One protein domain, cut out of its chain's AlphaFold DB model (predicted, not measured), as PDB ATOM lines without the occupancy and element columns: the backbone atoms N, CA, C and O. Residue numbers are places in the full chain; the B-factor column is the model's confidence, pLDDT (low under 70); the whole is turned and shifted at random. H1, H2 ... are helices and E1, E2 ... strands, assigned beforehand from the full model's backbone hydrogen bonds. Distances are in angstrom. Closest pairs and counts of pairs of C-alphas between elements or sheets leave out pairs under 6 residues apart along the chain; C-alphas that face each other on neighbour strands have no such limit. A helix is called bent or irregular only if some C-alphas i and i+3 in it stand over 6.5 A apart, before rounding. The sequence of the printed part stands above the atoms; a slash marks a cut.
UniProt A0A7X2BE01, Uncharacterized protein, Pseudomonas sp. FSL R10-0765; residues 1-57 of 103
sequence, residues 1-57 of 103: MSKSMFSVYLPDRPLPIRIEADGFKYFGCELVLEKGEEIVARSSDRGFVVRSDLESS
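AT A GLANCE: This is residues 1 to 57 of the 103 residues of an uncharacterized protein of Pseudomonas sp. FSL R10-0765 (UniProt A0A7X2BE01). A strongly twisted sheet of three strands, E3, E4 and E5, faces the two-stranded hairpin E1 and E2 in a small sandwich, two sheets face to face with their strands crossed at 46 degrees. The chain turns from hairpin to sheet where E2 runs on into E3, and the short helix H1 only grazes the sheet. The printed part has 57 residues, in the order E1 E2 E3 E4 E5 H1, and is mostly strand; both sheets are antiparallel. It is compact, with a radius of gyration of the C-alphas of 10.9 A and spans of 32 by 29 by 18 A.

IN THESE COORDINATES: E3 is residues 23 to 27, 13.0 A long; E4 is residues 30 to 35, 16.1 A; E5 is residues 38 to 42, 11.2 A. E1, residues 4 to 9, runs 16.3 A from C-alpha 4 at (212.538, 247.209, 188.831), and E2, residues 17 to 21, runs 12.3 A. H1, residues 43 to 46, ends with C-alpha 46 at (224.659, 229.334, 190.393); it is only just irregular, C-alphas 43 and 46 being 6.52 A apart.

HOW THE PARTS SIT: E3, E4 and E5 form a meander, each strand the antiparallel neighbour of the one before, with N 32 and O 25 at 2.8 A and N 33 and O 41 at 2.9 A. In the E1 and E2 hairpin, N 6 and O 19 are 2.8 A apart. Between the sheets, the closest C-alphas of E2 and E4 are those of Ala 21 and Lys 35, 4.6 A; E1 and E4 are apart. E2 runs on into E3 at 88 degrees. H1 is too short for an O i to N i+4 pair, and its one O i to N i+3 pair is not within range.

THE WHOLE: The C-alphas farthest apart, Met 1 and Asp 12, are 32.2 A apart. The printed part has no cut and no long link. Residues 49 to 50 pair antiparallel with residues 8 to 9 of E1. Mean pLDDT of the printed part is 71.8, and residues 1 to 3, 13 and 45 to 57 are under 70.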
ATOM      1  N   MET A   1     205.642 251.367 182.541       52.38
ATOM      2  CA  MET A   1     206.330 250.135 182.970       52.38
ATOM      3  C   MET A   1     207.405 250.535 183.963       52.38
ATOM      4  O   MET A   1     208.297 251.288 183.588       52.38
ATOM      5  N   SER A   2     207.240 250.164 185.233       55.72
ATOM      6  CA  SER A   2     208.226 250.439 186.284       55.72
ATOM      7  C   SER A   2     209.407 249.499 186.078       55.72
ATOM      8  O   SER A   2     209.221 248.290 186.115       55.72
ATOM      9  N   LYS A   3     210.593 250.044 185.807       66.56
ATOM     10  CA  LYS A   3     211.824 249.259 185.688       66.56
ATOM     11  C   LYS A   3     212.298 248.916 187.096       66.56
ATOM     12  O   LYS A   3     212.819 249.791 187.786       66.56
ATOM     13  N   SER A   4     212.083 247.678 187.524       76.38
ATOM     14  CA  SER A   4     212.538 247.209 188.831       76.38
ATOM     15  C   SER A   4     213.978 246.707 188.724       76.38
ATOM     16  O   SER A   4     214.352 245.999 187.789       76.38
ATOM     17  N   MET A   5     214.824 247.128 189.666       81.50
ATOM     18  CA  MET A   5     216.224 246.714 189.729       81.50
ATOM     19  C   MET A   5     216.393 245.753 190.901       81.50
ATOM     20  O   MET A   5     216.134 246.123 192.044       81.50
ATOM     21  N   PHE A   6     216.864 244.545 190.626       79.06
ATOM     22  CA  PHE A   6     217.061 243.498 191.621       79.06
ATOM     23  C   PHE A   6     218.545 243.298 191.903       79.06
ATOM     24  O   PHE A   6     219.373 243.323 190.991       79.06
ATOM     25  N   SER A   7     218.887 243.091 193.174       79.31
ATOM     26  CA  SER A   7     220.245 242.733 193.590       79.31
ATOM     27  C   SER A   7     220.347 241.220 193.757       79.31
ATOM     28  O   SER A   7     219.656 240.631 194.586       79.31
ATOM     29  N   VAL A   8     221.214 240.601 192.963       77.06
ATOM     30  CA  VAL A   8     221.445 239.158 192.919       77.06
ATOM     31  C   VAL A   8     222.802 238.849 193.535       77.06
ATOM     32  O   VAL A   8     223.831 239.358 193.087       77.06
ATOM     33  N   TYR A   9     222.808 238.002 194.560       76.50
ATOM     34  CA  TYR A   9     224.020 237.572 195.251       76.50
ATOM     35  C   TYR A   9     224.444 236.206 194.725       76.50
ATOM     36  O   TYR A   9     223.663 235.256 194.782       76.50
ATOM     37  N   LEU A  10     225.671 236.112 194.212       75.69
ATOM     38  CA  LEU A  10     226.249 234.852 193.755       75.69
ATOM     39  C   LEU A  10     227.267 234.332 194.779       75.69
ATOM     40  O   LEU A  10     228.003 235.139 195.345       75.69
ATOM     41  N   PRO A  11     227.373 233.010 194.989       71.19
ATOM     42  CA  PRO A  11     228.324 232.444 195.948       71.19
ATOM     43  C   PRO A  11     229.789 232.620 195.521       71.19
ATOM     44  O   PRO A  11     230.684 232.601 196.360       71.19
ATOM     45  N   ASP A  12     230.045 232.795 194.222       76.00
ATOM     46  CA  ASP A  12     231.376 232.972 193.638       76.00
ATOM     47  C   ASP A  12     231.836 234.439 193.616       76.00
ATOM     48  O   ASP A  12     232.955 234.724 193.182       76.00
ATOM     49  N   ARG A  13     230.998 235.388 194.065       67.81
ATOM     50  CA  ARG A  13     231.308 236.821 194.014       67.81
ATOM     51  C   ARG A  13     231.057 237.518 195.348       67.81
ATOM     52  O   ARG A  13     229.990 237.366 195.930       67.81
ATOM     53  N   PRO A  14     231.987 238.378 195.796       71.50
ATOM     54  CA  PRO A  14     231.811 239.132 197.034       71.50
ATOM     55  C   PRO A  14     230.817 240.298 196.903       71.50
ATOM     56  O   PRO A  14     230.373 240.832 197.913       71.50
ATOM     57  N   LEU A  15     230.482 240.723 195.678       77.62
ATOM     58  CA  LEU A  15     229.605 241.867 195.416       77.62
ATOM     59  C   LEU A  15     228.333 241.434 194.671       77.62
ATOM     60  O   LEU A  15     228.426 240.601 193.761       77.62
ATOM     61  N   PRO A  16     227.164 242.020 195.000       79.31
ATOM     62  CA  PRO A  16     225.918 241.727 194.306       79.31
ATOM     63  C   PRO A  16     225.926 242.262 192.874       79.31
ATOM     64  O   PRO A  16     226.471 243.329 192.580       79.31
ATOM     65  N   ILE A  17     225.256 241.537 191.984       80.25
ATOM     66  CA  ILE A  17     224.996 241.946 190.606       80.25
ATOM     67  C   ILE A  17     223.626 242.614 190.562       80.25
ATOM     68  O   ILE A  17     222.660 242.091 191.110       80.25
ATOM     69  N   ARG A  18     223.526 243.766 189.900       80.62
ATOM     70  CA  ARG A  18     222.240 244.435 189.689       80.62
ATOM     71  C   ARG A  18     221.657 244.015 188.348       80.62
ATOM     72  O   ARG A  18     222.314 244.186 187.325       80.62
ATOM     73  N   ILE A  19     220.433 243.507 188.360       79.88
ATOM     74  CA  ILE A  19     219.720 243.042 187.171       79.88
ATOM     75  C   ILE A  19     218.415 243.822 187.060       79.88
ATOM     76  O   ILE A  19     217.663 243.930 188.022       79.88
ATOM     77  N   GLU A  20     218.160 244.387 185.887       82.44
ATOM     78  CA  GLU A  20     216.860 244.969 185.561       82.44
ATOM     79  C   GLU A  20     215.911 243.831 185.181       82.44
ATOM     80  O   GLU A  20     216.217 243.063 184.267       82.44
ATOM     81  N   ALA A  21     214.785 243.714 185.877       83.38
ATOM     82  CA  ALA A  21     213.769 242.713 185.583       83.38
ATOM     83  C   ALA A  21     212.373 243.277 185.882       83.38
ATOM     84  O   ALA A  21     212.231 244.296 186.560       83.38
ATOM     85  N   ASP A  22     211.344 242.611 185.377       83.56
ATOM     86  CA  ASP A  22     209.952 242.972 185.633       83.56
ATOM     87  C   ASP A  22     209.436 242.318 186.922       83.56
ATOM     88  O   ASP A  22     208.592 242.892 187.608       83.56
ATOM     89  N   GLY A  23     209.975 241.149 187.291       80.06
ATOM     90  CA  GLY A  23     209.635 240.488 188.547       80.06
ATOM     91  C   GLY A  23     210.133 239.051 188.662       80.06
ATOM     92  O   GLY A  23     210.932 238.569 187.853       80.06
ATOM     93  N   PHE A  24     209.638 238.372 189.696       81.75
ATOM     94  CA  PHE A  24     209.924 236.967 189.971       81.75
ATOM     95  C   PHE A  24     208.813 236.050 189.483       81.75
ATOM     96  O   PHE A  24     207.629 236.342 189.658       81.75
ATOM     97  N   LYS A  25     209.200 234.879 188.983       80.56
ATOM     98  CA  LYS A  25     208.272 233.802 188.650       80.56
ATOM     99  C   LYS A  25     208.853 232.454 189.021       80.56
ATOM    100  O   LYS A  25     210.061 232.249 188.986       80.56
ATOM    101  N   TYR A  26     207.975 231.527 189.370       78.00
ATOM    102  CA  TYR A  26     208.364 230.148 189.609       78.00
ATOM    103  C   TYR A  26     208.242 229.331 188.324       78.00
ATOM    104  O   TYR A  26     207.184 229.316 187.693       78.00
ATOM    105  N   PHE A  27     209.308 228.616 187.970       75.62
ATOM    106  CA  PHE A  27     209.286 227.559 186.961       75.62
ATOM    107  C   PHE A  27     209.597 226.228 187.637       75.62
ATOM    108  O   PHE A  27     210.738 225.933 187.990       75.62
ATOM    109  N   GLY A  28     208.554 225.424 187.855       81.12
ATOM    110  CA  GLY A  28     208.665 224.196 188.638       81.12
ATOM    111  C   GLY A  28     209.067 224.505 190.082       81.12
ATOM    112  O   GLY A  28     208.303 225.128 190.814       81.12
ATOM    113  N   CYS A  29     210.266 224.076 190.476       71.62
ATOM    114  CA  CYS A  29     210.833 224.317 191.807       71.62
ATOM    115  C   CYS A  29     211.854 225.468 191.837       71.62
ATOM    116  O   CYS A  29     212.477 225.696 192.871       71.62
ATOM    117  N   GLU A  30     212.052 226.171 190.721       70.69
ATOM    118  CA  GLU A  30     213.071 227.213 190.585       70.69
ATOM    119  C   GLU A  30     212.446 228.607 190.579       70.69
ATOM    120  O   GLU A  30     211.406 228.829 189.956       70.69
ATOM    121  N   LEU A  31     213.108 229.552 191.252       77.12
ATOM    122  CA  LEU A  31     212.761 230.969 191.191       77.12
ATOM    123  C   LEU A  31     213.571 231.621 190.070       77.12
ATOM    124  O   LEU A  31     214.803 231.531 190.049       77.12
ATOM    125  N   VAL A  32     212.885 232.295 189.153       82.69
ATOM    126  CA  VAL A  32     213.510 233.003 188.035       82.69
ATOM    127  C   VAL A  32     213.144 234.481 188.045       82.69
ATOM    128  O   VAL A  32     212.062 234.864 188.494       82.69
ATOM    129  N   LEU A  33     214.055 235.304 187.533       82.75
ATOM    130  CA  LEU A  33     213.817 236.708 187.206       82.75
ATOM    131  C   LEU A  33     213.442 236.815 185.727       82.75
ATOM    132  O   LEU A  33     214.206 236.367 184.867       82.75
ATOM    133  N   GLU A  34     212.287 237.413 185.439       85.44
ATOM    134  CA  GLU A  34     211.797 237.642 184.074       85.44
ATOM    135  C   GLU A  34     211.899 239.118 183.687       85.44
ATOM    136  O   GLU A  34     211.644 240.006 184.500       85.44
ATOM    137  N   LYS A  35     212.233 239.373 182.423       85.75
ATOM    138  CA  LYS A  35     212.145 240.680 181.771       85.75
ATOM    139  C   LYS A  35     211.441 240.487 180.427       85.75
ATOM    140  O   LYS A  35     212.020 239.949 179.488       85.75
ATOM    141  N   GLY A  36     210.184 240.899 180.335       84.38
ATOM    142  CA  GLY A  36     209.305 240.594 179.214       84.38
ATOM    143  C   GLY A  36     209.094 239.087 179.076       84.38
ATOM    144  O   GLY A  36     208.571 238.443 179.980       84.38
ATOM    145  N   GLU A  37     209.516 238.532 177.943       83.44
ATOM    146  CA  GLU A  37     209.452 237.091 177.656       83.44
ATOM    147  C   GLU A  37     210.789 236.370 177.919       83.44
ATOM    148  O   GLU A  37     210.897 235.160 177.723       83.44
ATOM    149  N   GLU A  38     211.815 237.100 178.369       80.81
ATOM    150  CA  GLU A  38     213.147 236.555 178.617       80.81
ATOM    151  C   GLU A  38     213.374 236.254 180.100       80.81
ATOM    152  O   GLU A  38     213.017 237.030 180.989       80.81
ATOM    153  N   ILE A  39     214.047 235.134 180.370       82.69
ATOM    154  CA  ILE A  39     214.538 234.795 181.706       82.69
ATOM    155  C   ILE A  39     215.966 235.325 181.830       82.69
ATOM    156  O   ILE A  39     216.866 234.848 181.140       82.69
ATOM    157  N   VAL A  40     216.177 236.282 182.731       78.94
ATOM    158  CA  VAL A  40     217.475 236.955 182.912       78.94
ATOM    159  C   VAL A  40     218.325 236.334 184.020       78.94
ATOM    160  O   VAL A  40     219.537 236.542 184.045       78.94
ATOM    161  N   ALA A  41     217.720 235.566 184.932       76.69
ATOM    162  CA  ALA A  41     218.446 234.820 185.958       76.69
ATOM    163  C   ALA A  41     217.609 233.647 186.508       76.69
ATOM    164  O   ALA A  41     216.412 233.817 186.746       76.69
ATOM    165  N   ARG A  42     218.231 232.485 186.771       78.19
ATOM    166  CA  ARG A  42     217.619 231.323 187.456       78.19
ATOM    167  C   ARG A  42     218.365 230.901 188.714       78.19
ATOM    168  O   ARG A  42     219.589 230.770 188.690       78.19
ATOM    169  N   SER A  43     217.634 230.620 189.793       71.81
ATOM    170  CA  SER A  43     218.234 230.216 191.072       71.81
ATOM    171  C   SER A  43     219.170 229.003 190.941       71.81
ATOM    172  O   SER A  43     220.121 228.877 191.707       71.81
ATOM    173  N   SER A  44     218.935 228.136 189.955       70.50
ATOM    174  CA  SER A  44     219.714 226.932 189.651       70.50
ATOM    175  C   SER A  44     221.047 227.182 188.950       70.50
ATOM    176  O   SER A  44     221.969 226.391 189.137       70.50
ATOM    177  N   ASP A  45     221.197 228.276 188.197       68.62
ATOM    178  CA  ASP A  45     222.388 228.479 187.364       68.62
ATOM    179  C   ASP A  45     223.658 228.601 188.217       68.62
ATOM    180  O   ASP A  45     224.729 228.170 187.785       68.62
ATOM    181  N   ARG A  46     223.547 229.174 189.430       62.06
ATOM    182  CA  ARG A  46     224.659 229.334 190.393       62.06
ATOM    183  C   ARG A  46     224.254 229.364 191.874       62.06
ATOM    184  O   ARG A  46     225.084 229.717 192.703       62.06
ATOM    185  N   GLY A  47     223.013 229.031 192.233       57.84
ATOM    186  CA  GLY A  47     222.561 229.093 193.629       57.84
ATOM    187  C   GLY A  47     222.413 230.524 194.145       57.84
ATOM    188  O   GLY A  47     222.825 230.816 195.267       57.84
ATOM    189  N   PHE A  48     221.889 231.440 193.324       65.12
ATOM    190  CA  PHE A  48     221.705 232.808 193.789       65.12
ATOM    191  C   PHE A  48     220.536 232.919 194.757       65.12
ATOM    192  O   PHE A  48     219.484 232.303 194.578       65.12
ATOM    193  N   VAL A  49     220.719 233.755 195.769       58.47
ATOM    194  CA  VAL A  49     219.655 234.137 196.692       58.47
ATOM    195  C   VAL A  49     219.163 235.505 196.258       58.47
ATOM    196  O   VAL A  49     219.956 236.449 196.178       58.47
ATOM    197  N   VAL A  50     217.867 235.617 195.966       58.81
ATOM    198  CA  VAL A  50     217.247 236.922 195.726       58.81
ATOM    199  C   VAL A  50     216.444 237.324 196.940       58.81
ATOM    200  O   VAL A  50     215.565 236.599 197.401       58.81
ATOM    201  N   ARG A  51     216.791 238.488 197.474       56.03
ATOM    202  CA  ARG A  51     216.123 239.105 198.609       56.03
ATOM    203  C   ARG A  51     214.963 239.950 198.097       56.03
ATOM    204  O   ARG A  51     215.177 241.034 197.564       56.03
ATOM    205  N   SER A  52     213.744 239.427 198.213       49.06
ATOM    206  CA  SER A  52     212.509 240.126 197.828       49.06
ATOM    207  C   SER A  52     212.100 241.214 198.829       49.06
ATOM    208  O   SER A  52     211.265 242.051 198.513       49.06
ATOM    209  N   ASP A  53     212.695 241.236 200.026       48.97
ATOM    210  CA  ASP A  53     212.550 242.319 201.008       48.97
ATOM    211  C   ASP A  53     213.268 243.613 200.581       48.97
ATOM    212  O   ASP A  53     213.029 244.676 201.145       48.97
ATOM    213  N   LEU A  54     214.113 243.520 199.550       48.25
ATOM    214  CA  LEU A  54     214.829 244.617 198.906       48.25
ATOM    215  C   LEU A  54     214.239 244.965 197.530       48.25
ATOM    216  O   LEU A  54     214.956 245.464 196.662       48.25
ATOM    217  N   GLU A  55     212.921 244.825 197.342       45.03
ATOM    218  CA  GLU A  55     212.185 245.709 196.418       45.03
ATOM    219  C   GLU A  55     212.192 247.149 196.972       45.03
ATOM    220  O   GLU A  55     211.164 247.767 197.228       45.03
ATOM    221  N   SER A  56     213.380 247.689 197.236       44.16
ATOM    222  CA  SER A  56     213.543 249.001 197.828       44.16
ATOM    223  C   SER A  56     214.073 249.934 196.761       44.16
ATOM    224  O   SER A  56     215.230 249.865 196.343       44.16
ATOM    225  N   SER A  57     213.153 250.783 196.307       37.97
ATOM    226  CA  SER A  57     213.371 252.214 196.110       37.97
ATOM    227  C   SER A  57     214.843 252.636 196.112       37.97
ATOM    228  O   SER A  57     215.524 252.656 197.136       37.97
TER     229      SER A  57